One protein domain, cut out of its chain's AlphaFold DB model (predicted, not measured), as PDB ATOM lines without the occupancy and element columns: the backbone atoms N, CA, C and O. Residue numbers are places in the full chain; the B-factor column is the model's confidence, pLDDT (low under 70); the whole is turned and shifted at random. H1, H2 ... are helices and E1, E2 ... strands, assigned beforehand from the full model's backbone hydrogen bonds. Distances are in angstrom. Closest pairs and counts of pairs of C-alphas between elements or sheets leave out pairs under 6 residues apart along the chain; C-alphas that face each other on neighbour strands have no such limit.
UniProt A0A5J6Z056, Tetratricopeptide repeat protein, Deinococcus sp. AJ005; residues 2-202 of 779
ATOM      1  N   LYS A   2     147.059 113.415 164.242       88.12
ATOM      2  CA  LYS A   2     146.632 113.710 165.615       88.12
ATOM      3  C   LYS A   2     146.960 112.534 166.521       88.12
ATOM      4  O   LYS A   2     146.878 111.387 166.071       88.12
ATOM      5  N   LEU A   3     147.347 112.822 167.760       93.19
ATOM      6  CA  LEU A   3     147.581 111.795 168.766       93.19
ATOM      7  C   LEU A   3     146.284 111.514 169.524       93.19
ATOM      8  O   LEU A   3     145.718 112.414 170.141       93.19
ATOM      9  N   LEU A   4     145.823 110.270 169.470       95.00
ATOM     10  CA  LEU A   4     144.670 109.817 170.233       95.00
ATOM     11  C   LEU A   4     145.159 109.198 171.539       95.00
ATOM     12  O   LEU A   4     145.997 108.291 171.515       95.00
ATOM     13  N   THR A   5     144.664 109.713 172.659       95.62
ATOM     14  CA  THR A   5     145.185 109.403 173.993       95.62
ATOM     15  C   THR A   5     144.149 108.831 174.949       95.62
ATOM     16  O   THR A   5     144.551 108.152 175.886       95.62
ATOM     17  N   PHE A   6     142.842 109.007 174.715       94.81
ATOM     18  CA  PHE A   6     141.796 108.315 175.486       94.81
ATOM     19  C   PHE A   6     141.514 106.928 174.900       94.81
ATOM     20  O   PHE A   6     140.967 106.799 173.801       94.81
ATOM     21  N   GLY A   7     141.910 105.886 175.638       92.38
ATOM     22  CA  GLY A   7     142.081 104.517 175.147       92.38
ATOM     23  C   GLY A   7     143.563 104.175 174.915       92.38
ATOM     24  O   GLY A   7     144.445 104.857 175.446       92.38
ATOM     25  N   PRO A   8     143.870 103.108 174.155       92.12
ATOM     26  CA  PRO A   8     145.238 102.821 173.728       92.12
ATOM     27  C   PRO A   8     145.829 104.007 172.958       92.12
ATOM     28  O   PRO A   8     145.113 104.661 172.199       92.12
ATOM     29  N   LEU A   9     147.123 104.286 173.135       93.94
ATOM     30  CA  LEU A   9     147.773 105.391 172.429       93.94
ATOM     31  C   LEU A   9     147.881 105.086 170.931       93.94
ATOM     32  O   LEU A   9     148.424 104.052 170.533       93.94
ATOM     33  N   GLU A  10     147.408 106.005 170.088       93.50
ATOM     34  CA  GLU A  10     147.426 105.832 168.632       93.50
ATOM     35  C   GLU A  10     147.795 107.125 167.908       93.50
ATOM     36  O   GLU A  10     147.248 108.191 168.183       93.50
ATOM     37  N   LEU A  11     148.673 107.022 166.909       92.50
ATOM     38  CA  LEU A  11     148.933 108.115 165.980       92.50
ATOM     39  C   LEU A  11     148.077 107.930 164.723       92.50
ATOM     40  O   LEU A  11     148.295 107.002 163.936       92.50
ATOM     41  N   GLN A  12     147.097 108.815 164.540       89.94
ATOM     42  CA  GLN A  12     146.083 108.687 163.497       89.94
ATOM     43  C   GLN A  12     146.707 108.624 162.093       89.94
ATOM     44  O   GLN A  12     147.487 109.497 161.708       89.94
ATOM     45  N   GLY A  13     146.314 107.608 161.319       84.75
ATOM     46  CA  GLY A  13     146.798 107.393 159.950       84.75
ATOM     47  C   GLY A  13     148.131 106.642 159.856       84.75
ATOM     48  O   GLY A  13     148.715 106.599 158.778       84.75
ATOM     49  N   THR A  14     148.616 106.046 160.952       89.31
ATOM     50  CA  THR A  14     149.873 105.283 160.973       89.31
ATOM     51  C   THR A  14     149.696 103.908 161.624       89.31
ATOM     52  O   THR A  14     148.832 103.718 162.476       89.31
ATOM     53  N   ALA A  15     150.541 102.944 161.246       88.62
ATOM     54  CA  ALA A  15     150.581 101.610 161.857       88.62
ATOM     55  C   ALA A  15     151.546 101.522 163.060       88.62
ATOM     56  O   ALA A  15     151.872 100.428 163.520       88.62
ATOM     57  N   PHE A  16     152.051 102.653 163.560       91.69
ATOM     58  CA  PHE A  16     153.032 102.679 164.642       91.69
ATOM     59  C   PHE A  16     152.359 102.432 166.003       91.69
ATOM     60  O   PHE A  16     151.435 103.149 166.376       91.69
ATOM     61  N   ARG A  17     152.828 101.417 166.748       86.69
ATOM     62  CA  ARG A  17     152.192 100.928 167.994       86.69
ATOM     63  C   ARG A  17     153.120 100.872 169.216       86.69
ATOM     64  O   ARG A  17     152.789 100.232 170.204       86.69
ATOM     65  N   ARG A  18     154.315 101.475 169.165       90.69
ATOM     66  CA  ARG A  18     155.248 101.418 170.307       90.69
ATOM     67  C   ARG A  18     154.769 102.354 171.421       90.69
ATOM     68  O   ARG A  18     154.749 103.567 171.233       90.69
ATOM     69  N   GLU A  19     154.443 101.785 172.577       90.19
ATOM     70  CA  GLU A  19     153.798 102.485 173.697       90.19
ATOM     71  C   GLU A  19     154.645 103.619 174.288       90.19
ATOM     72  O   GLU A  19     154.190 104.758 174.310       90.19
ATOM     73  N   LYS A  20     155.899 103.360 174.699       90.62
ATOM     74  CA  LYS A  20     156.771 104.394 175.298       90.62
ATOM     75  C   LYS A  20     157.037 105.593 174.367       90.62
ATOM     76  O   LYS A  20     156.902 106.725 174.827       90.62
ATOM     77  N   PRO A  21     157.362 105.414 173.069       93.81
ATOM     78  CA  PRO A  21     157.480 106.545 172.146       93.81
ATOM     79  C   PRO A  21     156.169 107.321 171.929       93.81
ATOM     80  O   PRO A  21     156.202 108.542 171.801       93.81
ATOM     81  N   LEU A  22     155.009 106.651 171.907       94.56
ATOM     82  CA  LEU A  22     153.713 107.337 171.811       94.56
ATOM     83  C   LEU A  22     153.362 108.090 173.103       94.56
ATOM     84  O   LEU A  22     152.845 109.204 173.037       94.56
ATOM     85  N   LEU A  23     153.695 107.528 174.268       94.38
ATOM     86  CA  LEU A  23     153.540 108.195 175.560       94.38
ATOM     87  C   LEU A  23     154.443 109.427 175.651       94.38
ATOM     88  O   LEU A  23     154.015 110.464 176.148       94.38
ATOM     89  N   LEU A  24     155.663 109.340 175.113       95.00
ATOM     90  CA  LEU A  24     156.575 110.475 175.001       95.00
ATOM     91  C   LEU A  24     155.965 111.599 174.153       95.00
ATOM     92  O   LEU A  24     156.037 112.759 174.551       95.00
ATOM     93  N   LEU A  25     155.322 111.277 173.024       94.69
ATOM     94  CA  LEU A  25     154.589 112.275 172.237       94.69
ATOM     95  C   LEU A  25     153.421 112.886 173.022       94.69
ATOM     96  O   LEU A  25     153.251 114.102 172.973       94.69
ATOM     97  N   ALA A  26     152.651 112.087 173.768       94.94
ATOM     98  CA  ALA A  26     151.549 112.592 174.592       94.94
ATOM     99  C   ALA A  26     152.051 113.541 175.690       94.94
ATOM    100  O   ALA A  26     151.499 114.624 175.880       94.94
ATOM    101  N   TYR A  27     153.143 113.163 176.358       95.31
ATOM    102  CA  TYR A  27     153.799 113.974 177.377       95.31
ATOM    103  C   TYR A  27     154.289 115.306 176.816       95.31
ATOM    104  O   TYR A  27     153.967 116.358 177.360       95.31
ATOM    105  N   LEU A  28     155.010 115.281 175.691       95.69
ATOM    106  CA  LEU A  28     155.507 116.487 175.026       95.69
ATOM    107  C   LEU A  28     154.376 117.376 174.494       95.69
ATOM    108  O   LEU A  28     154.501 118.596 174.524       95.69
ATOM    109  N   SER A  29     153.275 116.784 174.029       94.88
ATOM    110  CA  SER A  29     152.101 117.527 173.554       94.88
ATOM    111  C   SER A  29     151.450 118.329 174.688       94.88
ATOM    112  O   SER A  29     151.077 119.483 174.499       94.88
ATOM    113  N   LEU A  30     151.384 117.753 175.894       93.94
ATOM    114  CA  LEU A  30     150.762 118.382 177.065       93.94
ATOM    115  C   LEU A  30     151.710 119.283 177.872       93.94
ATOM    116  O   LEU A  30     151.270 120.268 178.460       93.94
ATOM    117  N   ARG A  31     153.004 118.949 177.935       93.31
ATOM    118  CA  ARG A  31     154.020 119.673 178.723       93.31
ATOM    119  C   ARG A  31     154.881 120.624 177.889       93.31
ATOM    120  O   ARG A  31     155.691 121.356 178.453       93.31
ATOM    121  N   GLY A  32     154.735 120.620 176.566       92.00
ATOM    122  CA  GLY A  32     155.525 121.444 175.653       92.00
ATOM    123  C   GLY A  32     156.982 120.988 175.533       92.00
ATOM    124  O   GLY A  32     157.301 119.807 175.664       92.00
ATOM    125  N   THR A  33     157.882 121.930 175.250       95.44
ATOM    126  CA  THR A  33     159.319 121.667 175.066       95.44
ATOM    127  C   THR A  33     159.977 121.178 176.356       95.44
ATOM    128  O   THR A  33     159.864 121.827 177.391       95.44
ATOM    129  N   GLN A  34     160.718 120.071 176.280       97.31
ATOM    130  CA  GLN A  34     161.369 119.427 177.425       97.31
ATOM    131  C   GLN A  34     162.857 119.163 177.169       97.31
ATOM    132  O   GLN A  34     163.299 119.045 176.023       97.31
ATOM    133  N   GLU A  35     163.648 119.050 178.238       96.00
ATOM    134  CA  GLU A  35     165.077 118.728 178.153       96.00
ATOM    135  C   GLU A  35     165.302 117.229 177.895       96.00
ATOM    136  O   GLU A  35     164.722 116.367 178.558       96.00
ATOM    137  N   ARG A  36     166.216 116.897 176.976       94.62
ATOM    138  CA  ARG A  36     166.551 115.511 176.609       94.62
ATOM    139  C   ARG A  36     167.022 114.677 177.795       94.62
ATOM    140  O   ARG A  36     166.613 113.528 177.922       94.62
ATOM    141  N   ARG A  37     167.863 115.239 178.667       92.31
ATOM    142  CA  ARG A  37     168.392 114.515 179.837       92.31
ATOM    143  C   ARG A  37     167.286 114.145 180.820       92.31
ATOM    144  O   ARG A  37     167.282 113.030 181.334       92.31
ATOM    145  N   THR A  38     166.339 115.053 181.033       92.62
ATOM    146  CA  THR A  38     165.177 114.841 181.902       92.62
ATOM    147  C   THR A  38     164.246 113.779 181.326       92.62
ATOM    148  O   THR A  38     163.928 112.816 182.019       92.62
ATOM    149  N   LEU A  39     163.905 113.872 180.034       94.00
ATOM    150  CA  LEU A  39     163.076 112.868 179.352       94.00
ATOM    151  C   LEU A  39     163.701 111.469 179.397       94.00
ATOM    152  O   LEU A  39     163.005 110.488 179.636       94.00
ATOM    153  N   ALA A  40     165.017 111.374 179.183       93.06
ATOM    154  CA  ALA A  40     165.735 110.108 179.237       93.06
ATOM    155  C   ALA A  40     165.611 109.445 180.617       93.06
ATOM    156  O   ALA A  40     165.258 108.271 180.695       93.06
ATOM    157  N   ARG A  41     165.834 110.208 181.697       92.25
ATOM    158  CA  ARG A  41     165.707 109.717 183.080       92.25
ATOM    159  C   ARG A  41     164.272 109.333 183.445       92.25
ATOM    160  O   ARG A  41     164.086 108.357 184.155       92.25
ATOM    161  N   GLN A  42     163.275 110.073 182.957       92.06
ATOM    162  CA  GLN A  42     161.873 109.835 183.309       92.06
ATOM    163  C   GLN A  42     161.265 108.610 182.608       92.06
ATOM    164  O   GLN A  42     160.551 107.821 183.221       92.06
ATOM    165  N   PHE A  43     161.547 108.428 181.315       93.50
ATOM    166  CA  PHE A  43     160.948 107.351 180.509       93.50
ATOM    167  C   PHE A  43     161.732 106.028 180.561       93.50
ATOM    168  O   PHE A  43     161.179 104.961 180.253       93.50
ATOM    169  N   TRP A  44     163.017 106.091 180.923       93.75
ATOM    170  CA  TRP A  44     163.918 104.941 181.028       93.75
ATOM    171  C   TRP A  44     164.813 105.028 182.279       93.75
ATOM    172  O   TRP A  44     166.038 105.059 182.135       93.75
ATOM    173  N   PRO A  45     164.236 105.064 183.495       89.75
ATOM    174  CA  PRO A  45     165.009 105.187 184.736       89.75
ATOM    175  C   PRO A  45     165.993 104.024 184.944       89.75
ATOM    176  O   PRO A  45     167.119 104.252 185.376       89.75
ATOM    177  N   ASP A  46     165.606 102.809 184.545       87.56
ATOM    178  CA  ASP A  46     166.388 101.582 184.767       87.56
ATOM    179  C   ASP A  46     167.278 101.179 183.580       87.56
ATOM    180  O   ASP A  46     167.895 100.111 183.577       87.56
ATOM    181  N   ALA A  47     167.343 101.995 182.524       88.50
ATOM    182  CA  ALA A  47     168.187 101.680 181.376       88.50
ATOM    183  C   ALA A  47     169.670 101.900 181.702       88.50
ATOM    184  O   ALA A  47     170.049 102.930 182.252       88.50
ATOM    185  N   ALA A  48     170.534 100.979 181.256       88.06
ATOM    186  CA  ALA A  48     171.988 101.127 181.382       88.06
ATOM    187  C   ALA A  48     172.522 102.404 180.695       88.06
ATOM    188  O   ALA A  48     173.482 103.006 181.167       88.06
ATOM    189  N   ASP A  49     171.876 102.829 179.601       92.06
ATOM    190  CA  ASP A  49     172.072 104.138 178.971       92.06
ATOM    191  C   ASP A  49     170.706 104.748 178.580       92.06
ATOM    192  O   ASP A  49     170.146 104.446 177.511       92.06
ATOM    193  N   PRO A  50     170.131 105.610 179.441       91.56
ATOM    194  CA  PRO A  50     168.843 106.251 179.183       91.56
ATOM    195  C   PRO A  50     168.869 107.203 177.977       91.56
ATOM    196  O   PRO A  50     167.868 107.353 177.273       91.56
ATOM    197  N   MET A  51     170.012 107.839 177.694       93.06
ATOM    198  CA  MET A  51     170.148 108.800 176.593       93.06
ATOM    199  C   MET A  51     170.181 108.107 175.232       93.06
ATOM    200  O   MET A  51     169.594 108.613 174.265       93.06
ATOM    201  N   ASN A  52     170.822 106.940 175.151       93.31
ATOM    202  CA  ASN A  52     170.741 106.090 173.969       93.31
ATOM    203  C   ASN A  52     169.304 105.591 173.752       93.31
ATOM    204  O   ASN A  52     168.775 105.689 172.645       93.31
ATOM    205  N   SER A  53     168.626 105.162 174.820       94.19
ATOM    206  CA  SER A  53     167.232 104.694 174.764       94.19
ATOM    207  C   SER A  53     166.270 105.780 174.258       94.19
ATOM    208  O   SER A  53     165.473 105.531 173.347       94.19
ATOM    209  N   LEU A  54     166.416 107.016 174.752       94.69
ATOM    210  CA  LEU A  54     165.697 108.180 174.227       94.69
ATOM    211  C   LEU A  54     166.032 108.431 172.751       94.69
ATOM    212  O   LEU A  54     165.136 108.682 171.949       94.69
ATOM    213  N   SER A  55     167.307 108.356 172.363       94.19
ATOM    214  CA  SER A  55     167.723 108.595 170.976       94.19
ATOM    215  C   SER A  55     167.126 107.566 170.009       94.19
ATOM    216  O   SER A  55     166.662 107.945 168.932       94.19
ATOM    217  N   VAL A  56     167.039 106.295 170.419       95.00
ATOM    218  CA  VAL A  56     166.348 105.231 169.673       95.00
ATOM    219  C   VAL A  56     164.854 105.533 169.542       95.00
ATOM    220  O   VAL A  56     164.320 105.460 168.437       95.00
ATOM    221  N   ALA A  57     164.178 105.926 170.626       94.19
ATOM    222  CA  ALA A  57     162.757 106.276 170.590       94.19
ATOM    223  C   ALA A  57     162.471 107.482 169.676       94.19
ATOM    224  O   ALA A  57     161.554 107.440 168.856       94.19
ATOM    225  N   LEU A  58     163.292 108.535 169.748       94.31
ATOM    226  CA  LEU A  58     163.185 109.699 168.861       94.31
ATOM    227  C   LEU A  58     163.474 109.330 167.399       94.31
ATOM    228  O   LEU A  58     162.841 109.879 166.499       94.31
ATOM    229  N   GLY A  59     164.412 108.413 167.148       93.62
ATOM    230  CA  GLY A  59     164.702 107.888 165.813       93.62
ATOM    231  C   GLY A  59     163.519 107.115 165.230       93.62
ATOM    232  O   GLY A  59     163.105 107.383 164.106       93.62
ATOM    233  N   GLN A  60     162.912 106.227 166.024       94.19
ATOM    234  CA  GLN A  60     161.703 105.488 165.642       94.19
ATOM    235  C   GLN A  60     160.561 106.430 165.242       94.19
ATOM    236  O   GLN A  60     159.927 106.209 164.216       94.19
ATOM    237  N   LEU A  61     160.334 107.501 166.007       93.25
ATOM    238  CA  LEU A  61     159.306 108.496 165.694       93.25
ATOM    239  C   LEU A  61     159.634 109.298 164.424       93.25
ATOM    240  O   LEU A  61     158.755 109.489 163.588       93.25
ATOM    241  N   ARG A  62     160.895 109.703 164.221       90.94
ATOM    242  CA  ARG A  62     161.319 110.399 162.989       90.94
ATOM    243  C   ARG A  62     161.175 109.541 161.733       90.94
ATOM    244  O   ARG A  62     160.884 110.083 160.672       90.94
ATOM    245  N   HIS A  63     161.350 108.222 161.844       91.12
ATOM    246  CA  HIS A  63     161.100 107.295 160.737       91.12
ATOM    247  C   HIS A  63     159.621 107.223 160.341       91.12
ATOM    248  O   HIS A  63     159.330 106.941 159.182       91.12
ATOM    249  N   VAL A  64     158.697 107.476 161.274       89.81
ATOM    250  CA  VAL A  64     157.262 107.563 160.964       89.81
ATOM    251  C   VAL A  64     156.961 108.854 160.202       89.81
ATOM    252  O   VAL A  64     156.283 108.817 159.179       89.81
ATOM    253  N   SER A  65     157.464 109.991 160.685       87.81
ATOM    254  CA  SER A  65     157.476 111.259 159.951       87.81
ATOM    255  C   SER A  65     158.448 112.244 160.604       87.81
ATOM    256  O   SER A  65     158.519 112.349 161.832       87.81
ATOM    257  N   ALA A  66     159.174 113.002 159.777       82.88
ATOM    258  CA  ALA A  66     160.120 114.016 160.234       82.88
ATOM    259  C   ALA A  66     159.436 115.183 160.973       82.88
ATOM    260  O   ALA A  66     160.060 115.805 161.830       82.88
ATOM    261  N   ASP A  67     158.151 115.431 160.705       87.19
ATOM    262  CA  ASP A  67     157.407 116.576 161.246       87.19
ATOM    263  C   ASP A  67     156.849 116.335 162.658       87.19
ATOM    264  O   ASP A  67     156.324 117.254 163.288       87.19
ATOM    265  N   LEU A  68     156.954 115.109 163.186       89.38
ATOM    266  CA  LEU A  68     156.406 114.760 164.502       89.38
ATOM    267  C   LEU A  68     157.191 115.381 165.662       89.38
ATOM    268  O   LEU A  68     156.656 115.511 166.762       89.38
ATOM    269  N   LEU A  69     158.458 115.741 165.453       92.50
ATOM    270  CA  LEU A  69     159.358 116.167 166.518       92.50
ATOM    271  C   LEU A  69     160.223 117.343 166.076       92.50
ATOM    272  O   LEU A  69     160.767 117.363 164.976       92.50
ATOM    273  N   ARG A  70     160.447 118.278 166.994       91.56
ATOM    274  CA  ARG A  70     161.494 119.296 166.902       91.56
ATOM    275  C   ARG A  70     162.565 118.938 167.920       91.56
ATOM    276  O   ARG A  70     162.318 119.020 169.120       91.56
ATOM    277  N   VAL A  71     163.726 118.489 167.450       90.00
ATOM    278  CA  VAL A  71     164.819 118.021 168.315       90.00
ATOM    279  C   VAL A  71     166.042 118.905 168.128       90.00
ATOM    280  O   VAL A  71     166.527 119.046 167.009       90.00
ATOM    281  N   THR A  72     166.558 119.447 169.227       90.75
ATOM    282  CA  THR A  72     167.858 120.123 169.296       90.75
ATOM    283  C   THR A  72     168.860 119.258 170.067       90.75
ATOM    284  O   THR A  72     168.552 118.136 170.497       90.75
ATOM    285  N   ASP A  73     170.076 119.764 170.265       83.75
ATOM    286  CA  ASP A  73     171.101 119.069 171.050       83.75
ATOM    287  C   ASP A  73     170.684 118.870 172.514       83.75
ATOM    288  O   ASP A  73     171.055 117.874 173.134       83.75
ATOM    289  N   THR A  74     169.851 119.763 173.054       89.81
ATOM    290  CA  THR A  74     169.461 119.769 174.473       89.81
ATOM    291  C   THR A  74     167.970 119.552 174.714       89.81
ATOM    292  O   THR A  74     167.603 119.100 175.797       89.81
ATOM    293  N   GLN A  75     167.100 119.811 173.735       95.06
ATOM    294  CA  GLN A  75     165.648 119.817 173.928       95.06
ATOM    295  C   GLN A  75     164.891 119.019 172.866       95.06
ATOM    296  O   GLN A  75     165.374 118.776 171.758       95.06
ATOM    297  N   VAL A  76     163.677 118.611 173.225       94.94
ATOM    298  CA  VAL A  76     162.710 117.958 172.343       94.94
ATOM    299  C   VAL A  76     161.354 118.613 172.553       94.94
ATOM    300  O   VAL A  76     160.934 118.845 173.683       94.94
ATOM    301  N   ALA A  77     160.654 118.873 171.459       94.94
ATOM    302  CA  ALA A  77     159.260 119.285 171.452       94.94
ATOM    303  C   ALA A  77     158.507 118.528 170.360       94.94
ATOM    304  O   ALA A  77     159.112 117.960 169.446       94.94
ATOM    305  N   THR A  78     157.182 118.568 170.417       94.31
ATOM    306  CA  THR A  78     156.328 118.102 169.326       94.31
ATOM    307  C   THR A  78     155.364 119.211 168.906       94.31
ATOM    308  O   THR A  78     154.825 119.893 169.774       94.31
ATOM    309  N   PRO A  79     155.148 119.433 167.597       90.00
ATOM    310  CA  PRO A  79     154.069 120.291 167.121       90.00
ATOM    311  C   PRO A  79     152.713 119.562 167.084       90.00
ATOM    312  O   PRO A  79     151.728 120.134 166.631       90.00
ATOM    313  N   LEU A  80     152.669 118.286 167.482       90.94
ATOM    314  CA  LEU A  80     151.479 117.452 167.429       90.94
ATOM    315  C   LEU A  80     150.545 117.756 168.606       90.94
ATOM    316  O   LEU A  80     150.967 117.738 169.762       90.94
ATOM    317  N   GLU A  81     149.264 117.956 168.316       90.50
ATOM    318  CA  GLU A  81     148.219 118.051 169.336       90.50
ATOM    319  C   GLU A  81     147.654 116.667 169.684       90.50
ATOM    320  O   GLU A  81     147.535 115.778 168.824       90.50
ATOM    321  N   CYS A  82     147.274 116.497 170.950       93.31
ATOM    322  CA  CYS A  82     146.516 115.348 171.426       93.31
ATOM    323  C   CYS A  82     145.040 115.692 171.672       93.31
ATOM    324  O   CYS A  82     144.649 116.848 171.820       93.31
ATOM    325  N   ASP A  83     144.204 114.661 171.724       94.94
ATOM    326  CA  ASP A  83     142.754 114.754 171.924       94.94
ATOM    327  C   ASP A  83     142.303 115.180 173.342       94.94
ATOM    328  O   ASP A  83     141.108 115.397 173.559       94.94
ATOM    329  N   VAL A  84     143.226 115.392 174.289       93.88
ATOM    330  CA  VAL A  84     142.928 115.900 175.647       93.88
ATOM    331  C   VAL A  84     142.281 117.279 175.621       93.88
ATOM    332  O   VAL A  84     141.246 117.495 176.254       93.88
ATOM    333  N   SER A  85     142.850 118.223 174.872       89.25
ATOM    334  CA  SER A  85     142.312 119.585 174.804       89.25
ATOM    335  C   SER A  85     140.926 119.632 174.159       89.25
ATOM    336  O   SER A  85     140.110 120.478 174.529       89.25
ATOM    337  N   ASP A  86     140.638 118.712 173.236       93.31
ATOM    338  CA  ASP A  86     139.333 118.617 172.585       93.31
ATOM    339  C   ASP A  86     138.274 118.021 173.499       93.31
ATOM    340  O   ASP A  86     137.162 118.544 173.528       93.31
ATOM    341  N   LEU A  87     138.620 117.000 174.294       95.12
ATOM    342  CA  LEU A  87     137.721 116.491 175.328       95.12
ATOM    343  C   LEU A  87     137.355 117.604 176.312       95.12
ATOM    344  O   LEU A  87     136.179 117.853 176.556       95.12
ATOM    345  N   LEU A  88     138.353 118.316 176.843       93.06
ATOM    346  CA  LEU A  88     138.112 119.394 177.802       93.06
ATOM    347  C   LEU A  88     137.273 120.526 177.195       93.06
ATOM    348  O   LEU A  88     136.478 121.149 177.899       93.06
ATOM    349  N   ARG A  89     137.434 120.807 175.894       94.12
ATOM    350  CA  ARG A  89     136.593 121.775 175.180       94.12
ATOM    351  C   ARG A  89     135.149 121.282 175.084       94.12
ATOM    352  O   ARG A  89     134.268 122.043 175.467       94.12
ATOM    353  N   ALA A  90     134.936 120.035 174.664       94.56
ATOM    354  CA  ALA A  90     133.611 119.425 174.557       94.56
ATOM    355  C   ALA A  90     132.886 119.374 175.916       94.56
ATOM    356  O   ALA A  90     131.722 119.755 176.011       94.56
ATOM    357  N   CYS A  91     133.588 119.010 176.997       93.75
ATOM    358  CA  CYS A  91     133.019 119.020 178.348       93.75
ATOM    359  C   CYS A  91     132.629 120.434 178.810       93.75
ATOM    360  O   CYS A  91     131.564 120.618 179.398       93.75
ATOM    361  N   ARG A  92     133.454 121.455 178.527       92.44
ATOM    362  CA  ARG A  92     133.121 122.854 178.859       92.44
ATOM    363  C   ARG A  92     131.923 123.378 178.072       92.44
ATOM    364  O   ARG A  92     131.154 124.156 178.622       92.44
ATOM    365  N   SER A  93     131.759 122.961 176.818       93.06
ATOM    366  CA  SER A  93     130.615 123.341 175.983       93.06
ATOM    367  C   SER A  93     129.387 122.449 176.173       93.06
ATOM    368  O   SER A  93     128.415 122.627 175.449       93.06
ATOM    369  N   GLN A  94     129.425 121.498 177.116       92.25
ATOM    370  CA  GLN A  94     128.363 120.512 177.348       92.25
ATOM    371  C   GLN A  94     128.003 119.675 176.096       92.25
ATOM    372  O   GLN A  94     126.889 119.169 175.982       92.25
ATOM    373  N   ASP A  95     128.943 119.493 175.159       93.69
ATOM    374  CA  ASP A  95     128.737 118.704 173.934       93.69
ATOM    375  C   ASP A  95     129.020 117.219 174.207       93.69
ATOM    376  O   ASP A  95     130.148 116.727 174.080       93.69
ATOM    377  N   LEU A  96     127.973 116.505 174.626       92.31
ATOM    378  CA  LEU A  96     128.054 115.088 174.967       92.31
ATOM    379  C   LEU A  96     128.447 114.211 173.773       92.31
ATOM    380  O   LEU A  96     129.249 113.289 173.930       92.31
ATOM    381  N   ASP A  97     127.909 114.484 172.585       92.56
ATOM    382  CA  ASP A  97     128.156 113.664 171.399       92.56
ATOM    383  C   ASP A  97     129.620 113.735 170.973       92.56
ATOM    384  O   ASP A  97     130.237 112.715 170.639       92.56
ATOM    385  N   GLN A  98     130.202 114.934 171.004       92.38
ATOM    386  CA  GLN A  98     131.617 115.115 170.724       92.38
ATOM    387  C   GLN A  98     132.486 114.482 171.815       92.38
ATOM    388  O   GLN A  98     133.419 113.741 171.487       92.38
ATOM    389  N   ALA A  99     132.166 114.709 173.093       94.94
ATOM    390  CA  ALA A  99     132.913 114.140 174.211       94.94
ATOM    391  C   ALA A  99     132.921 112.603 174.169       94.94
ATOM    392  O   ALA A  99     133.981 111.995 174.305       94.94
ATOM    393  N   ARG A 100     131.779 111.967 173.871       93.88
ATOM    394  CA  ARG A 100     131.648 110.504 173.768       93.88
ATOM    395  C   ARG A 100     132.454 109.905 172.615       93.88
ATOM    396  O   ARG A 100     132.952 108.789 172.728       93.88
ATOM    397  N   ARG A 101     132.596 110.621 171.492       93.88
ATOM    398  CA  ARG A 101     133.448 110.173 170.371       93.88
ATOM    399  C   ARG A 101     134.933 110.213 170.725       93.88
ATOM    400  O   ARG A 101     135.694 109.393 170.213       93.88
ATOM    401  N   ILE A 102     135.339 111.166 171.564       94.19
ATOM    402  CA  ILE A 102     136.730 111.347 171.991       94.19
ATOM    403  C   ILE A 102     137.075 110.380 173.133       94.19
ATOM    404  O   ILE A 102     138.094 109.695 173.068       94.19
ATOM    405  N   TYR A 103     136.217 110.277 174.152       95.25
ATOM    406  CA  TYR A 103     136.442 109.462 175.346       95.25
ATOM    407  C   TYR A 103     136.181 107.969 175.090       95.25
ATOM    408  O   TYR A 103     135.128 107.428 175.423       95.25
ATOM    409  N   ARG A 104     137.151 107.277 174.484       92.88
ATOM    410  CA  ARG A 104     137.047 105.835 174.172       92.88
ATOM    411  C   ARG A 104     137.507 104.923 175.319       92.88
ATOM    412  O   ARG A 104     137.340 103.711 175.240       92.88
ATOM    413  N   GLY A 105     138.100 105.492 176.369       91.38
ATOM    414  CA  GLY A 105     138.628 104.780 177.532       91.38
ATOM    415  C   GLY A 105     139.597 105.649 178.335       91.38
ATOM    416  O   GLY A 105     139.817 106.813 178.000       91.38
ATOM    417  N   ALA A 106     140.199 105.073 179.376       93.62
ATOM    418  CA  ALA A 106     141.183 105.765 180.208       93.62
ATOM    419  C   ALA A 106     142.346 106.325 179.368       93.62
ATOM    420  O   ALA A 106     142.774 105.694 178.399       93.62
ATOM    421  N   PHE A 107     142.884 107.483 179.754       94.94
ATOM    422  CA  PHE A 107     144.077 108.042 179.115       94.94
ATOM    423  C   PHE A 107     145.234 107.031 179.133       94.94
ATOM    424  O   PHE A 107     145.561 106.475 180.190       94.94
ATOM    425  N   ALA A 108     145.844 106.800 177.969       92.69
ATOM    426  CA  ALA A 108     146.915 105.830 177.758       92.69
ATOM    427  C   ALA A 108     146.580 104.448 178.353       92.69
ATOM    428  O   ALA A 108     147.333 103.893 179.161       92.69
ATOM    429  N   ALA A 109     145.405 103.917 178.007       90.31
ATOM    430  CA  ALA A 109     144.951 102.616 178.481       90.31
ATOM    431  C   ALA A 109     145.931 101.508 178.057       90.31
ATOM    432  O   ALA A 109     146.366 101.462 176.907       90.31
ATOM    433  N   GLY A 110     146.263 100.615 178.992       84.00
ATOM    434  CA  GLY A 110     147.233  99.531 178.796       84.00
ATOM    435  C   GLY A 110     148.650  99.850 179.282       84.00
ATOM    436  O   GLY A 110     149.399  98.923 179.568       84.00
ATOM    437  N   ILE A 111     148.997 101.129 179.476       86.69
ATOM    438  CA  ILE A 111     150.313 101.517 179.998       86.69
ATOM    439  C   ILE A 111     150.274 101.589 181.531       86.69
ATOM    440  O   ILE A 111     149.571 102.426 182.115       86.69
ATOM    441  N   GLY A 112     151.032 100.692 182.168       75.38
ATOM    442  CA  GLY A 112     151.255 100.648 183.614       75.38
ATOM    443  C   GLY A 112     152.432 101.520 184.070       75.38
ATOM    444  O   GLY A 112     153.310 101.864 183.284       75.38
ATOM    445  N   ALA A 113     152.454 101.862 185.360       72.38
ATOM    446  CA  ALA A 113     153.478 102.717 185.969       72.38
ATOM    447  C   ALA A 113     154.842 102.027 186.190       72.38
ATOM    448  O   ALA A 113     155.829 102.715 186.410       72.38
ATOM    449  N   GLY A 114     154.906 100.691 186.123       71.69
ATOM    450  CA  GLY A 114     156.054  99.906 186.601       71.69
ATOM    451  C   GLY A 114     157.385 100.104 185.865       71.69
ATOM    452  O   GLY A 114     158.414  99.761 186.428       71.69
ATOM    453  N   ASP A 115     157.376 100.679 184.657       74.69
ATOM    454  CA  ASP A 115     158.582 100.904 183.838       74.69
ATOM    455  C   ASP A 115     158.918 102.403 183.653       74.69
ATOM    456  O   ASP A 115     159.661 102.763 182.726       74.69
ATOM    457  N   LEU A 116     158.301 103.288 184.443       86.25
ATOM    458  CA  LEU A 116     158.434 104.749 184.379       86.25
ATOM    459  C   LEU A 116     159.004 105.277 185.702       86.25
ATOM    460  O   LEU A 116     158.860 104.630 186.734       86.25
ATOM    461  N   SER A 117     159.628 106.459 185.698       91.06
ATOM    462  CA  SER A 117     160.009 107.112 186.957       91.06
ATOM    463  C   SER A 117     158.771 107.511 187.763       91.06
ATOM    464  O   SER A 117     157.745 107.841 187.162       91.06
ATOM    465  N   ASP A 118     158.900 107.617 189.086       89.38
ATOM    466  CA  ASP A 118     157.809 108.033 189.984       89.38
ATOM    467  C   ASP A 118     157.112 109.322 189.506       89.38
ATOM    468  O   ASP A 118     155.898 109.328 189.314       89.38
ATOM    469  N   ASP A 119     157.879 110.364 189.155       88.75
ATOM    470  CA  ASP A 119     157.345 111.637 188.635       88.75
ATOM    471  C   ASP A 119     156.466 111.476 187.377       88.75
ATOM    472  O   ASP A 119     155.511 112.222 187.144       88.75
ATOM    473  N   LEU A 120     156.817 110.525 186.505       92.00
ATOM    474  CA  LEU A 120     156.124 110.300 185.239       92.00
ATOM    475  C   LEU A 120     154.912 109.389 185.437       92.00
ATOM    476  O   LEU A 120     153.887 109.591 184.784       92.00
ATOM    477  N   ALA A 121     155.016 108.421 186.346       92.56
ATOM    478  CA  ALA A 121     153.900 107.604 186.791       92.56
ATOM    479  C   ALA A 121     152.814 108.459 187.468       92.56
ATOM    480  O   ALA A 121     151.636 108.314 187.136       92.56
ATOM    481  N   GLU A 122     153.204 109.394 188.338       92.81
ATOM    482  CA  GLU A 122     152.291 110.345 188.978       92.81
ATOM    483  C   GLU A 122     151.613 111.242 187.939       92.81
ATOM    484  O   GLU A 122     150.387 111.364 187.918       92.81
ATOM    485  N   TRP A 123     152.383 111.804 187.001       94.62
ATOM    486  CA  TRP A 123     151.821 112.595 185.906       94.62
ATOM    487  C   TRP A 123     150.824 111.797 185.054       94.62
ATOM    488  O   TRP A 123     149.772 112.323 184.677       94.62
ATOM    489  N   LEU A 124     151.144 110.538 184.743       93.81
ATOM    490  CA  LEU A 124     150.289 109.660 183.951       93.81
ATOM    491  C   LEU A 124     148.960 109.403 184.667       93.81
ATOM    492  O   LEU A 124     147.901 109.511 184.043       93.81
ATOM    493  N   LEU A 125     149.014 109.097 185.966       92.31
ATOM    494  CA  LEU A 125     147.830 108.876 186.791       92.31
ATOM    495  C   LEU A 125     146.983 110.149 186.900       92.31
ATOM    496  O   LEU A 125     145.802 110.114 186.567       92.31
ATOM    497  N   ALA A 126     147.592 111.285 187.246       92.94
ATOM    498  CA  ALA A 126     146.891 112.560 187.385       92.94
ATOM    499  C   ALA A 126     146.216 113.005 186.075       92.94
ATOM    500  O   ALA A 126     145.080 113.477 186.073       92.94
ATOM    501  N   THR A 127     146.890 112.820 184.935       93.06
ATOM    502  CA  THR A 127     146.324 113.150 183.615       93.06
ATOM    503  C   THR A 127     145.143 112.238 183.277       93.06
ATOM    504  O   THR A 127     144.129 112.697 182.744       93.06
ATOM    505  N   ARG A 128     145.255 110.949 183.619       94.31
ATOM    506  CA  ARG A 128     144.199 109.954 183.423       94.31
ATOM    507  C   ARG A 128     142.962 110.265 184.253       94.31
ATOM    508  O   ARG A 128     141.875 110.329 183.686       94.31
ATOM    509  N   GLU A 129     143.141 110.523 185.542       93.56
ATOM    510  CA  GLU A 129     142.048 110.857 186.452       93.56
ATOM    511  C   GLU A 129     141.399 112.192 186.085       93.56
ATOM    512  O   GLU A 129     140.178 112.282 186.053       93.56
ATOM    513  N   SER A 130     142.187 113.209 185.722       92.19
ATOM    514  CA  SER A 130     141.660 114.524 185.340       92.19
ATOM    515  C   SER A 130     140.768 114.467 184.095       92.19
ATOM    516  O   SER A 130     139.679 115.047 184.087       92.19
ATOM    517  N   GLY A 131     141.191 113.751 183.046       92.00
ATOM    518  CA  GLY A 131     140.376 113.586 181.840       92.00
ATOM    519  C   GLY A 131     139.101 112.781 182.103       92.00
ATOM    520  O   GLY A 131     138.031 113.127 181.601       92.00
ATOM    521  N   ALA A 132     139.206 111.743 182.928       94.69
ATOM    522  CA  ALA A 132     138.081 110.908 183.317       94.69
ATOM    523  C   ALA A 132     137.061 111.661 184.185       94.69
ATOM    524  O   ALA A 132     135.858 111.565 183.952       94.69
ATOM    525  N   ASP A 133     137.529 112.471 185.133       93.31
ATOM    526  CA  ASP A 133     136.678 113.290 185.993       93.31
ATOM    527  C   ASP A 133     135.946 114.387 185.201       93.31
ATOM    528  O   ASP A 133     134.744 114.592 185.372       93.31
ATOM    529  N   ALA A 134     136.626 115.033 184.247       93.62
ATOM    530  CA  ALA A 134     135.987 115.999 183.353       93.62
ATOM    531  C   ALA A 134     134.835 115.375 182.543       93.62
ATOM    532  O   ALA A 134     133.807 116.021 182.325       93.62
ATOM    533  N   TYR A 135     134.986 114.121 182.107       96.25
ATOM    534  CA  TYR A 135     133.932 113.385 181.408       96.25
ATOM    535  C   TYR A 135     132.819 112.911 182.359       96.25
ATOM    536  O   TYR A 135     131.639 113.050 182.041       96.25
ATOM    537  N   ARG A 136     133.166 112.446 183.567       94.94
ATOM    538  CA  ARG A 136     132.203 112.102 184.628       94.94
ATOM    539  C   ARG A 136     131.282 113.273 184.961       94.94
ATOM    540  O   ARG A 136     130.069 113.092 185.003       94.94
ATOM    541  N   ARG A 137     131.832 114.471 185.180       93.81
ATOM    542  CA  ARG A 137     131.032 115.665 185.508       93.81
ATOM    543  C   ARG A 137     130.048 116.028 184.401       93.81
ATOM    544  O   ARG A 137     128.934 116.445 184.700       93.81
ATOM    545  N   LEU A 138     130.438 115.845 183.136       95.38
ATOM    546  CA  LEU A 138     129.535 116.035 182.001       95.38
ATOM    547  C   LEU A 138     128.347 115.064 182.072       95.38
ATOM    548  O   LEU A 138     127.207 115.491 181.929       95.38
ATOM    549  N   LEU A 139     128.600 113.780 182.353       94.50
ATOM    550  CA  LEU A 139     127.550 112.762 182.498       94.50
ATOM    551  C   LEU A 139     126.637 113.024 183.708       94.50
ATOM    552  O   LEU A 139     125.421 112.898 183.588       94.50
ATOM    553  N   LEU A 140     127.191 113.456 184.846       92.88
ATOM    554  CA  LEU A 140     126.399 113.887 186.008       92.88
ATOM    555  C   LEU A 140     125.520 115.099 185.691       92.88
ATOM    556  O   LEU A 140     124.365 115.146 186.103       92.88
ATOM    557  N   GLY A 141     126.028 116.058 184.912       89.62
ATOM    558  CA  GLY A 141     125.233 117.182 184.418       89.62
ATOM    559  C   GLY A 141     124.019 116.728 183.601       89.62
ATOM    560  O   GLY A 141     122.927 117.256 183.791       89.62
ATOM    561  N   GLN A 142     124.178 115.701 182.761       90.38
ATOM    562  CA  GLN A 142     123.064 115.105 182.008       90.38
ATOM    563  C   GLN A 142     122.065 114.389 182.920       90.38
ATOM    564  O   GLN A 142     120.860 114.510 182.714       90.38
ATOM    565  N   ALA A 143     122.548 113.693 183.953       85.94
ATOM    566  CA  ALA A 143     121.679 113.068 184.947       85.94
ATOM    567  C   ALA A 143     120.809 114.113 185.667       85.94
ATOM    568  O   ALA A 143     119.598 113.932 185.767       85.94
ATOM    569  N   ARG A 144     121.400 115.237 186.092       85.69
ATOM    570  CA  ARG A 144     120.680 116.365 186.714       85.69
ATOM    571  C   ARG A 144     119.660 116.983 185.760       85.69
ATOM    572  O   ARG A 144     118.496 117.106 186.115       85.69
ATOM    573  N   ALA A 145     120.065 117.271 184.523       74.44
ATOM    574  CA  ALA A 145     119.167 117.822 183.511       74.44
ATOM    575  C   ALA A 145     117.978 116.889 183.210       74.44
ATOM    576  O   ALA A 145     116.864 117.359 182.988       74.44
ATOM    577  N   ALA A 146     118.186 115.568 183.233       71.69
ATOM    578  CA  ALA A 146     117.114 114.587 183.062       71.69
ATOM    579  C   ALA A 146     116.117 114.594 184.234       71.69
ATOM    580  O   ALA A 146     114.912 114.455 183.999       71.69
ATOM    581  N   VAL A 147     116.600 114.799 185.469       69.81
ATOM    582  CA  VAL A 147     115.754 115.006 186.657       69.81
ATOM    583  C   VAL A 147     114.946 116.293 186.522       69.81
ATOM    584  O   VAL A 147     113.724 116.248 186.660       69.81
ATOM    585  N   ASP A 148     115.597 117.407 186.185       63.97
ATOM    586  CA  ASP A 148     114.947 118.715 186.040       63.97
ATOM    587  C   ASP A 148     113.876 118.702 184.937       63.97
ATOM    588  O   ASP A 148     112.800 119.280 185.087       63.97
ATOM    589  N   ALA A 149     114.143 117.993 183.837       59.06
ATOM    590  CA  ALA A 149     113.209 117.837 182.726       59.06
ATOM    591  C   ALA A 149     112.117 116.776 182.972       59.06
ATOM    592  O   ALA A 149     111.188 116.668 182.170       59.06
ATOM    593  N   GLY A 150     112.227 115.957 184.026       64.56
ATOM    594  CA  GLY A 150     111.280 114.877 184.335       64.56
ATOM    595  C   GLY A 150     111.179 113.790 183.256       64.56
ATOM    596  O   GLY A 150     110.163 113.104 183.161       64.56
ATOM    597  N   THR A 151     112.206 113.642 182.415       56.84
ATOM    598  CA  THR A 151     112.179 112.766 181.224       56.84
ATOM    599  C   THR A 151     112.506 111.300 181.525       56.84
ATOM    600  O   THR A 151     112.309 110.442 180.663       56.84
ATOM    601  N   GLY A 152     112.945 111.004 182.754       67.44
ATOM    602  CA  GLY A 152     113.461 109.694 183.153       67.44
ATOM    603  C   GLY A 152     114.813 109.367 182.503       67.44
ATOM    604  O   GLY A 152     115.270 110.045 181.585       67.44
ATOM    605  N   GLY A 153     115.482 108.322 182.986       74.38
ATOM    606  CA  GLY A 153     116.808 107.918 182.511       74.38
ATOM    607  C   GLY A 153     117.968 108.619 183.224       74.38
ATOM    608  O   GLY A 153     119.122 108.443 182.825       74.38
ATOM    609  N   ALA A 154     117.701 109.370 184.297       82.00
ATOM    610  CA  ALA A 154     118.734 109.960 185.145       82.00
ATOM    611  C   ALA A 154     119.617 108.883 185.797       82.00
ATOM    612  O   ALA A 154     120.830 109.064 185.914       82.00
ATOM    613  N   GLY A 155     119.038 107.728 186.139       79.50
ATOM    614  CA  GLY A 155     119.761 106.581 186.678       79.50
ATOM    615  C   GLY A 155     120.757 105.996 185.674       79.50
ATOM    616  O   GLY A 155     121.864 105.628 186.053       79.50
ATOM    617  N   VAL A 156     120.428 105.988 184.377       82.88
ATOM    618  CA  VAL A 156     121.342 105.508 183.322       82.88
ATOM    619  C   VAL A 156     122.555 106.431 183.195       82.88
ATOM    620  O   VAL A 156     123.691 105.963 183.127       82.88
ATOM    621  N   TRP A 157     122.337 107.747 183.209       89.12
ATOM    622  CA  TRP A 157     123.427 108.724 183.178       89.12
ATOM    623  C   TRP A 157     124.296 108.662 184.434       89.12
ATOM    624  O   TRP A 157     125.523 108.700 184.325       89.12
ATOM    625  N   ALA A 158     123.685 108.494 185.609       90.69
ATOM    626  CA  ALA A 158     124.398 108.296 186.865       90.69
ATOM    627  C   ALA A 158     125.244 107.009 186.846       90.69
ATOM    628  O   ALA A 158     126.414 107.040 187.224       90.69
ATOM    629  N   ALA A 159     124.713 105.901 186.323       87.50
ATOM    630  CA  ALA A 159     125.458 104.649 186.182       87.50
ATOM    631  C   ALA A 159     126.675 104.812 185.255       87.50
ATOM    632  O   ALA A 159     127.785 104.395 185.590       87.50
ATOM    633  N   LEU A 160     126.497 105.494 184.119       90.00
ATOM    634  CA  LEU A 160     127.593 105.807 183.197       90.00
ATOM    635  C   LEU A 160     128.651 106.718 183.834       90.00
ATOM    636  O   LEU A 160     129.841 106.516 183.603       90.00
ATOM    637  N   ALA A 161     128.234 107.699 184.638       92.50
ATOM    638  CA  ALA A 161     129.140 108.591 185.357       92.50
ATOM    639  C   ALA A 161     129.938 107.860 186.451       92.50
ATOM    640  O   ALA A 161     131.124 108.141 186.660       92.50
ATOM    641  N   TYR A 162     129.306 106.899 187.126       90.00
ATOM    642  CA  TYR A 162     129.970 106.054 188.110       90.00
ATOM    643  C   TYR A 162     131.043 105.170 187.459       90.00
ATOM    644  O   TYR A 162     132.174 105.102 187.939       90.00
ATOM    645  N   ALA A 163     130.720 104.568 186.312       88.19
ATOM    646  CA  ALA A 163     131.554 103.579 185.633       88.19
ATOM    647  C   ALA A 163     132.598 104.158 184.650       88.19
ATOM    648  O   ALA A 163     133.106 103.418 183.804       88.19
ATOM    649  N   VAL A 164     132.937 105.454 184.719       93.56
ATOM    650  CA  VAL A 164     133.896 106.073 183.781       93.56
ATOM    651  C   VAL A 164     135.288 105.421 183.898       93.56
ATOM    652  O   VAL A 164     135.933 105.530 184.945       93.56
ATOM    653  N   PRO A 165     135.815 104.793 182.826       90.44
ATOM    654  CA  PRO A 165     137.116 104.132 182.876       90.44
ATOM    655  C   PRO A 165     138.254 105.113 183.161       90.44
ATOM    656  O   PRO A 165     138.416 106.085 182.430       90.44
ATOM    657  N   GLY A 166     139.086 104.824 184.163       86.31
ATOM    658  CA  GLY A 166     140.248 105.649 184.522       86.31
ATOM    659  C   GLY A 166     139.948 106.809 185.470       86.31
ATOM    660  O   GLY A 166     140.857 107.581 185.758       86.31
ATOM    661  N   ALA A 167     138.711 106.932 185.951       88.50
ATOM    662  CA  ALA A 167     138.357 107.917 186.957       88.50
ATOM    663  C   ALA A 167     138.721 107.433 188.368       88.50
ATOM    664  O   ALA A 167     138.527 106.261 188.695       88.50
ATOM    665  N   ALA A 168     139.195 108.351 189.212       87.31
ATOM    666  CA  ALA A 168     139.382 108.097 190.638       87.31
ATOM    667  C   ALA A 168     138.038 107.762 191.316       87.31
ATOM    668  O   ALA A 168     136.985 108.178 190.804       87.31
ATOM    669  N   PRO A 169     138.034 107.054 192.462       83.25
ATOM    670  CA  PRO A 169     136.834 106.906 193.280       83.25
ATOM    671  C   PRO A 169     136.177 108.275 193.531       83.25
ATOM    672  O   PRO A 169     136.896 109.237 193.810       83.25
ATOM    673  N   PRO A 170     134.846 108.401 193.381       84.75
ATOM    674  CA  PRO A 170     134.168 109.662 193.648       84.75
ATOM    675  C   PRO A 170     134.322 110.060 195.121       84.75
ATOM    676  O   PRO A 170     134.420 109.202 196.001       84.75
ATOM    677  N   ASP A 171     134.331 111.365 195.387       83.06
ATOM    678  CA  ASP A 171     134.262 111.879 196.754       83.06
ATOM    679  C   ASP A 171     132.914 111.514 197.422       83.06
ATOM    680  O   ASP A 171     131.958 111.144 196.731       83.06
ATOM    681  N   PRO A 172     132.806 111.591 198.765       78.75
ATOM    682  CA  PRO A 172     131.588 111.210 199.487       78.75
ATOM    683  C   PRO A 172     130.316 111.943 199.040       78.75
ATOM    684  O   PRO A 172     129.231 111.362 199.076       78.75
ATOM    685  N   GLU A 173     130.435 113.202 198.613       78.19
ATOM    686  CA  GLU A 173     129.308 114.015 198.146       78.19
ATOM    687  C   GLU A 173     128.780 113.485 196.808       78.19
ATOM    688  O   GLU A 173     127.594 113.178 196.674       78.19
ATOM    689  N   THR A 174     129.688 113.258 195.859       83.25
ATOM    690  CA  THR A 174     129.404 112.648 194.558       83.25
ATOM    691  C   THR A 174     128.872 111.220 194.721       83.25
ATOM    692  O   THR A 174     127.992 110.793 193.976       83.25
ATOM    693  N   PHE A 175     129.358 110.477 195.722       83.38
ATOM    694  CA  PHE A 175     128.855 109.146 196.077       83.38
ATOM    695  C   PHE A 175     127.381 109.185 196.504       83.38
ATOM    696  O   PHE A 175     126.574 108.393 196.015       83.38
ATOM    697  N   GLY A 176     127.022 110.120 197.388       80.25
ATOM    698  CA  GLY A 176     125.643 110.316 197.835       80.25
ATOM    699  C   GLY A 176     124.719 110.762 196.702       80.25
ATOM    700  O   GLY A 176     123.603 110.261 196.574       80.25
ATOM    701  N   GLU A 177     125.193 111.654 195.836       85.25
ATOM    702  CA  GLU A 177     124.439 112.106 194.669       85.25
ATOM    703  C   GLU A 177     124.158 110.967 193.676       85.25
ATOM    704  O   GLU A 177     123.007 110.754 193.290       85.25
ATOM    705  N   LEU A 178     125.186 110.204 193.296       86.50
ATOM    706  CA  LEU A 178     125.049 109.049 192.407       86.50
ATOM    707  C   LEU A 178     124.084 108.011 192.982       86.50
ATOM    708  O   LEU A 178     123.223 107.508 192.259       86.50
ATOM    709  N   HIS A 179     124.192 107.728 194.281       85.69
ATOM    710  CA  HIS A 179     123.273 106.831 194.971       85.69
ATOM    711  C   HIS A 179     121.822 107.314 194.864       85.69
ATOM    712  O   HIS A 179     120.953 106.546 194.457       85.69
ATOM    713  N   ASN A 180     121.566 108.592 195.154       80.25
ATOM    714  CA  ASN A 180     120.223 109.168 195.100       80.25
ATOM    715  C   ASN A 180     119.623 109.107 193.688       80.25
ATOM    716  O   ASN A 180     118.460 108.733 193.534       80.25
ATOM    717  N   LEU A 181     120.413 109.430 192.659       82.56
ATOM    718  CA  LEU A 181     119.979 109.389 191.258       82.56
ATOM    719  C   LEU A 181     119.660 107.959 190.794       82.56
ATOM    720  O   LEU A 181     118.658 107.735 190.116       82.56
ATOM    721  N   LEU A 182     120.475 106.978 191.190       81.62
ATOM    722  CA  LEU A 182     120.250 105.565 190.872       81.62
ATOM    723  C   LEU A 182     119.050 104.988 191.633       81.62
ATOM    724  O   LEU A 182     118.230 104.276 191.048       81.62
ATOM    725  N   ALA A 183     118.927 105.302 192.924       75.94
ATOM    726  CA  ALA A 183     117.852 104.822 193.787       75.94
ATOM    727  C   ALA A 183     116.487 105.391 193.375       75.94
ATOM    728  O   ALA A 183     115.496 104.656 193.371       75.94
ATOM    729  N   ALA A 184     116.436 106.663 192.959       71.75
ATOM    730  CA  ALA A 184     115.218 107.316 192.479       71.75
ATOM    731  C   ALA A 184     114.560 106.564 191.307       71.75
ATOM    732  O   ALA A 184     113.334 106.484 191.240       71.75
ATOM    733  N   GLU A 185     115.363 105.955 190.429       74.81
ATOM    734  CA  GLU A 185     114.889 105.174 189.277       74.81
ATOM    735  C   GLU A 185     114.997 103.653 189.469       74.81
ATOM    736  O   GLU A 185     114.751 102.892 188.534       74.81
ATOM    737  N   ARG A 186     115.332 103.183 190.681       75.31
ATOM    738  CA  ARG A 186     115.538 101.755 191.003       75.31
ATOM    739  C   ARG A 186     116.546 101.069 190.067       75.31
ATOM    740  O   ARG A 186     116.364  99.910 189.690       75.31
ATOM    741  N   HIS A 187     117.600 101.782 189.673       78.44
ATOM    742  CA  HIS A 187     118.637 101.246 188.797       78.44
ATOM    743  C   HIS A 187     119.403 100.107 189.508       78.44
ATOM    744  O   HIS A 187     119.741 100.259 190.685       78.44
ATOM    745  N   PRO A 188     119.716  98.979 188.836       74.81
ATOM    746  CA  PRO A 188     120.349  97.812 189.471       74.81
ATOM    747  C   PRO A 188     121.701  98.119 190.132       74.81
ATOM    748  O   PRO A 188     122.053  97.500 191.136       74.81
ATOM    749  N   ASP A 189     122.426  99.114 189.618       78.62
ATOM    750  CA  ASP A 189     123.731  99.521 190.152       78.62
ATOM    751  C   ASP A 189     123.648 100.281 191.488       78.62
ATOM    752  O   ASP A 189     124.674 100.467 192.138       78.62
ATOM    753  N   ALA A 190     122.451 100.671 191.953       76.38
ATOM    754  CA  ALA A 190     122.280 101.311 193.261       76.38
ATOM    755  C   ALA A 190     122.798 100.417 194.403       76.38
ATOM    756  O   ALA A 190     123.551 100.878 195.258       76.38
ATOM    757  N   ALA A 191     122.477  99.119 194.362       73.81
ATOM    758  CA  ALA A 191     122.904  98.146 195.370       73.81
ATOM    759  C   ALA A 191     124.409  97.831 195.297       73.81
ATOM    760  O   ALA A 191     125.032  97.486 196.302       73.81
ATOM    761  N   LEU A 192     125.006  97.924 194.103       76.62
ATOM    762  CA  LEU A 192     126.452  97.776 193.929       76.62
ATOM    763  C   LEU A 192     127.186  98.958 194.577       76.62
ATOM    764  O   LEU A 192     128.131  98.756 195.338       76.62
ATOM    765  N   LEU A 193     126.684 100.171 194.336       81.81
ATOM    766  CA  LEU A 193     127.236 101.405 194.877       81.81
ATOM    767  C   LEU A 193     127.077 101.483 196.405       81.81
ATOM    768  O   LEU A 193     128.004 101.909 197.085       81.81
ATOM    769  N   GLU A 194     125.972 100.987 196.971       77.19
ATOM    770  CA  GLU A 194     125.802 100.831 198.427       77.19
ATOM    771  C   GLU A 194     126.869  99.923 199.056       77.19
ATOM    772  O   GLU A 194     127.455 100.267 200.084       77.19
ATOM    773  N   ARG A 195     127.160  98.772 198.433       77.06
ATOM    774  CA  ARG A 195     128.199  97.847 198.920       77.06
ATOM    775  C   ARG A 195     129.582  98.483 198.866       77.06
ATOM    776  O   ARG A 195     130.333  98.385 199.830       77.06
ATOM    777  N   GLN A 196     129.897  99.175 197.775       77.00
ATOM    778  CA  GLN A 196     131.183  99.854 197.611       77.00
ATOM    779  C   GLN A 196     131.329 101.053 198.556       77.00
ATOM    780  O   GLN A 196     132.413 101.278 199.089       77.00
ATOM    781  N   ALA A 197     130.247 101.788 198.829       75.62
ATOM    782  CA  ALA A 197     130.242 102.830 199.852       75.62
ATOM    783  C   ALA A 197     130.540 102.242 201.240       75.62
ATOM    784  O   ALA A 197     131.363 102.791 201.971       75.62
ATOM    785  N   ALA A 198     129.947 101.092 201.574       77.19
ATOM    786  CA  ALA A 198     130.213 100.395 202.831       77.19
ATOM    787  C   ALA A 198     131.670  99.902 202.940       77.19
ATOM    788  O   ALA A 198     132.287 100.067 203.991       77.19
ATOM    789  N   GLU A 199     132.245  99.355 201.862       79.06
ATOM    790  CA  GLU A 199     133.659  98.942 201.806       79.06
ATOM    791  C   GLU A 199     134.627 100.118 202.002       79.06
ATOM    792  O   GLU A 199     135.672  99.964 202.634       79.06
ATOM    793  N   LEU A 200     134.268 101.301 201.494       78.19
ATOM    794  CA  LEU A 200     135.061 102.529 201.601       78.19
ATOM    795  C   LEU A 200     134.752 103.356 202.865       78.19
ATOM    796  O   LEU A 200     135.362 104.404 203.069       78.19
ATOM    797  N   GLY A 201     133.819 102.911 203.715       75.12
ATOM    798  CA  GLY A 201     133.418 103.621 204.937       75.12
ATOM    799  C   GLY A 201     132.625 104.914 204.698       75.12
ATOM    800  O   GLY A 201     132.602 105.791 205.563       75.12
ATOM    801  N   VAL A 202     131.981 105.057 203.538       75.56
ATOM    802  CA  VAL A 202     131.168 106.221 203.161       75.56
ATOM    803  C   VAL A 202     129.713 105.997 203.580       75.56
ATOM    804  O   VAL A 202     129.051 105.070 203.116       75.56
TER     805      VAL A 202
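Overview. This is residues 2 to 202 of the 779 residues of the protein "Tetratricopeptide repeat protein" of Deinococcus sp. AJ005 (UniProt A0A5J6Z056). One long helix, H6, runs like a spine through an elongated domain, with a group of helices at each end. H1, H2 and H3 form a lobe with E1 near the first residues of H6, the hairpin of H4 and H5 packs on residues 131 to 139 about the middle of H6, and after H6 the backbone folds back and forth through H7, H8 and H9. The printed part has 201 residues, with nine named helices and one named strand in the order H1, H2, H3, E1, H4 to H9; the class is mostly helix. The whole is only just loose, close to compact, with a radius of gyration of the C-alphas of 19.9 A and spans of 60 by 34 by 25 A.

Along the chain. Find C-alpha 118 at (157.809, 108.033, 189.984); from there H6, residues 118 to 148, runs 44.3 A to C-alpha 148 at (114.947, 118.715, 186.040). Before it come H1, residues 19 to 31, 17.9 A; H2, residues 36 to 43; H3, residues 50 to 64, 21.6 A; E1, residues 75 to 77; H4, residues 84 to 92; and H5, residues 96 to 102. After it come H7, residues 154 to 162; H8, residues 172 to 184, 18.2 A; and H9, residues 189 to 199, ending at C-alpha 199 at (133.659, 98.942, 201.806).

Arrangement. Start at H6, the hub, which touches four helices. Its residues 135 to 147 touch H7 in a hairpin, opposite ways at a shallow tilt of 3 degrees; the closest C-alphas, of Ala 143 and Ala 154, are 4.3 A apart. H7 and H8 form the next hairpin, at a shallow tilt of 34.9 degrees, only just short of steep, closest at the C-alphas of Gly 155 and Leu 182, 4.3 A. H8 and H9 are a hairpin too, closest at the C-alphas of Leu 182 and Ala 190, 5.3 A. H4 touches H6 the same way at 25 degrees, a shallow tilt, with the C-alphas of Cys 91 and Leu 138 5.9 A apart. H4 and H5 are a hairpin, closest at the C-alphas of Ala 90 and Ala 99, 5.3 A; H5 and H6, also a hairpin, only just touch, with 3 pairs of C-alphas within 8 A, the closest those of Leu 96 and Leu 138, 7.3 A. H2 and H6 only just touch, also with 3 pairs, the closest the C-alphas of Gln 42 and Leu 120, 6.1 A. H3 is about perpendicular to H2, which it touches at the C-alphas of Pro 50 and Ala 40, 5.0 A, and to H1, at those of Ala 57 and Pro 21, 5.5 A. E1 pairs with no named strand, but residues 34 to 35 pair antiparallel with its residues 75 to 76. In H1 to H9 every O i to N i+4 pair is within hydrogen-bond range.

Size, cuts and confidence. Look to Ala 48 and Gly 150 for the two C-alphas farthest apart, 62.3 A. The printed part has no cut; the link from H5 to H6, 15 residues, is long. Mean pLDDT of the printed part is 88.2, and residues 147 to 152 are under 70.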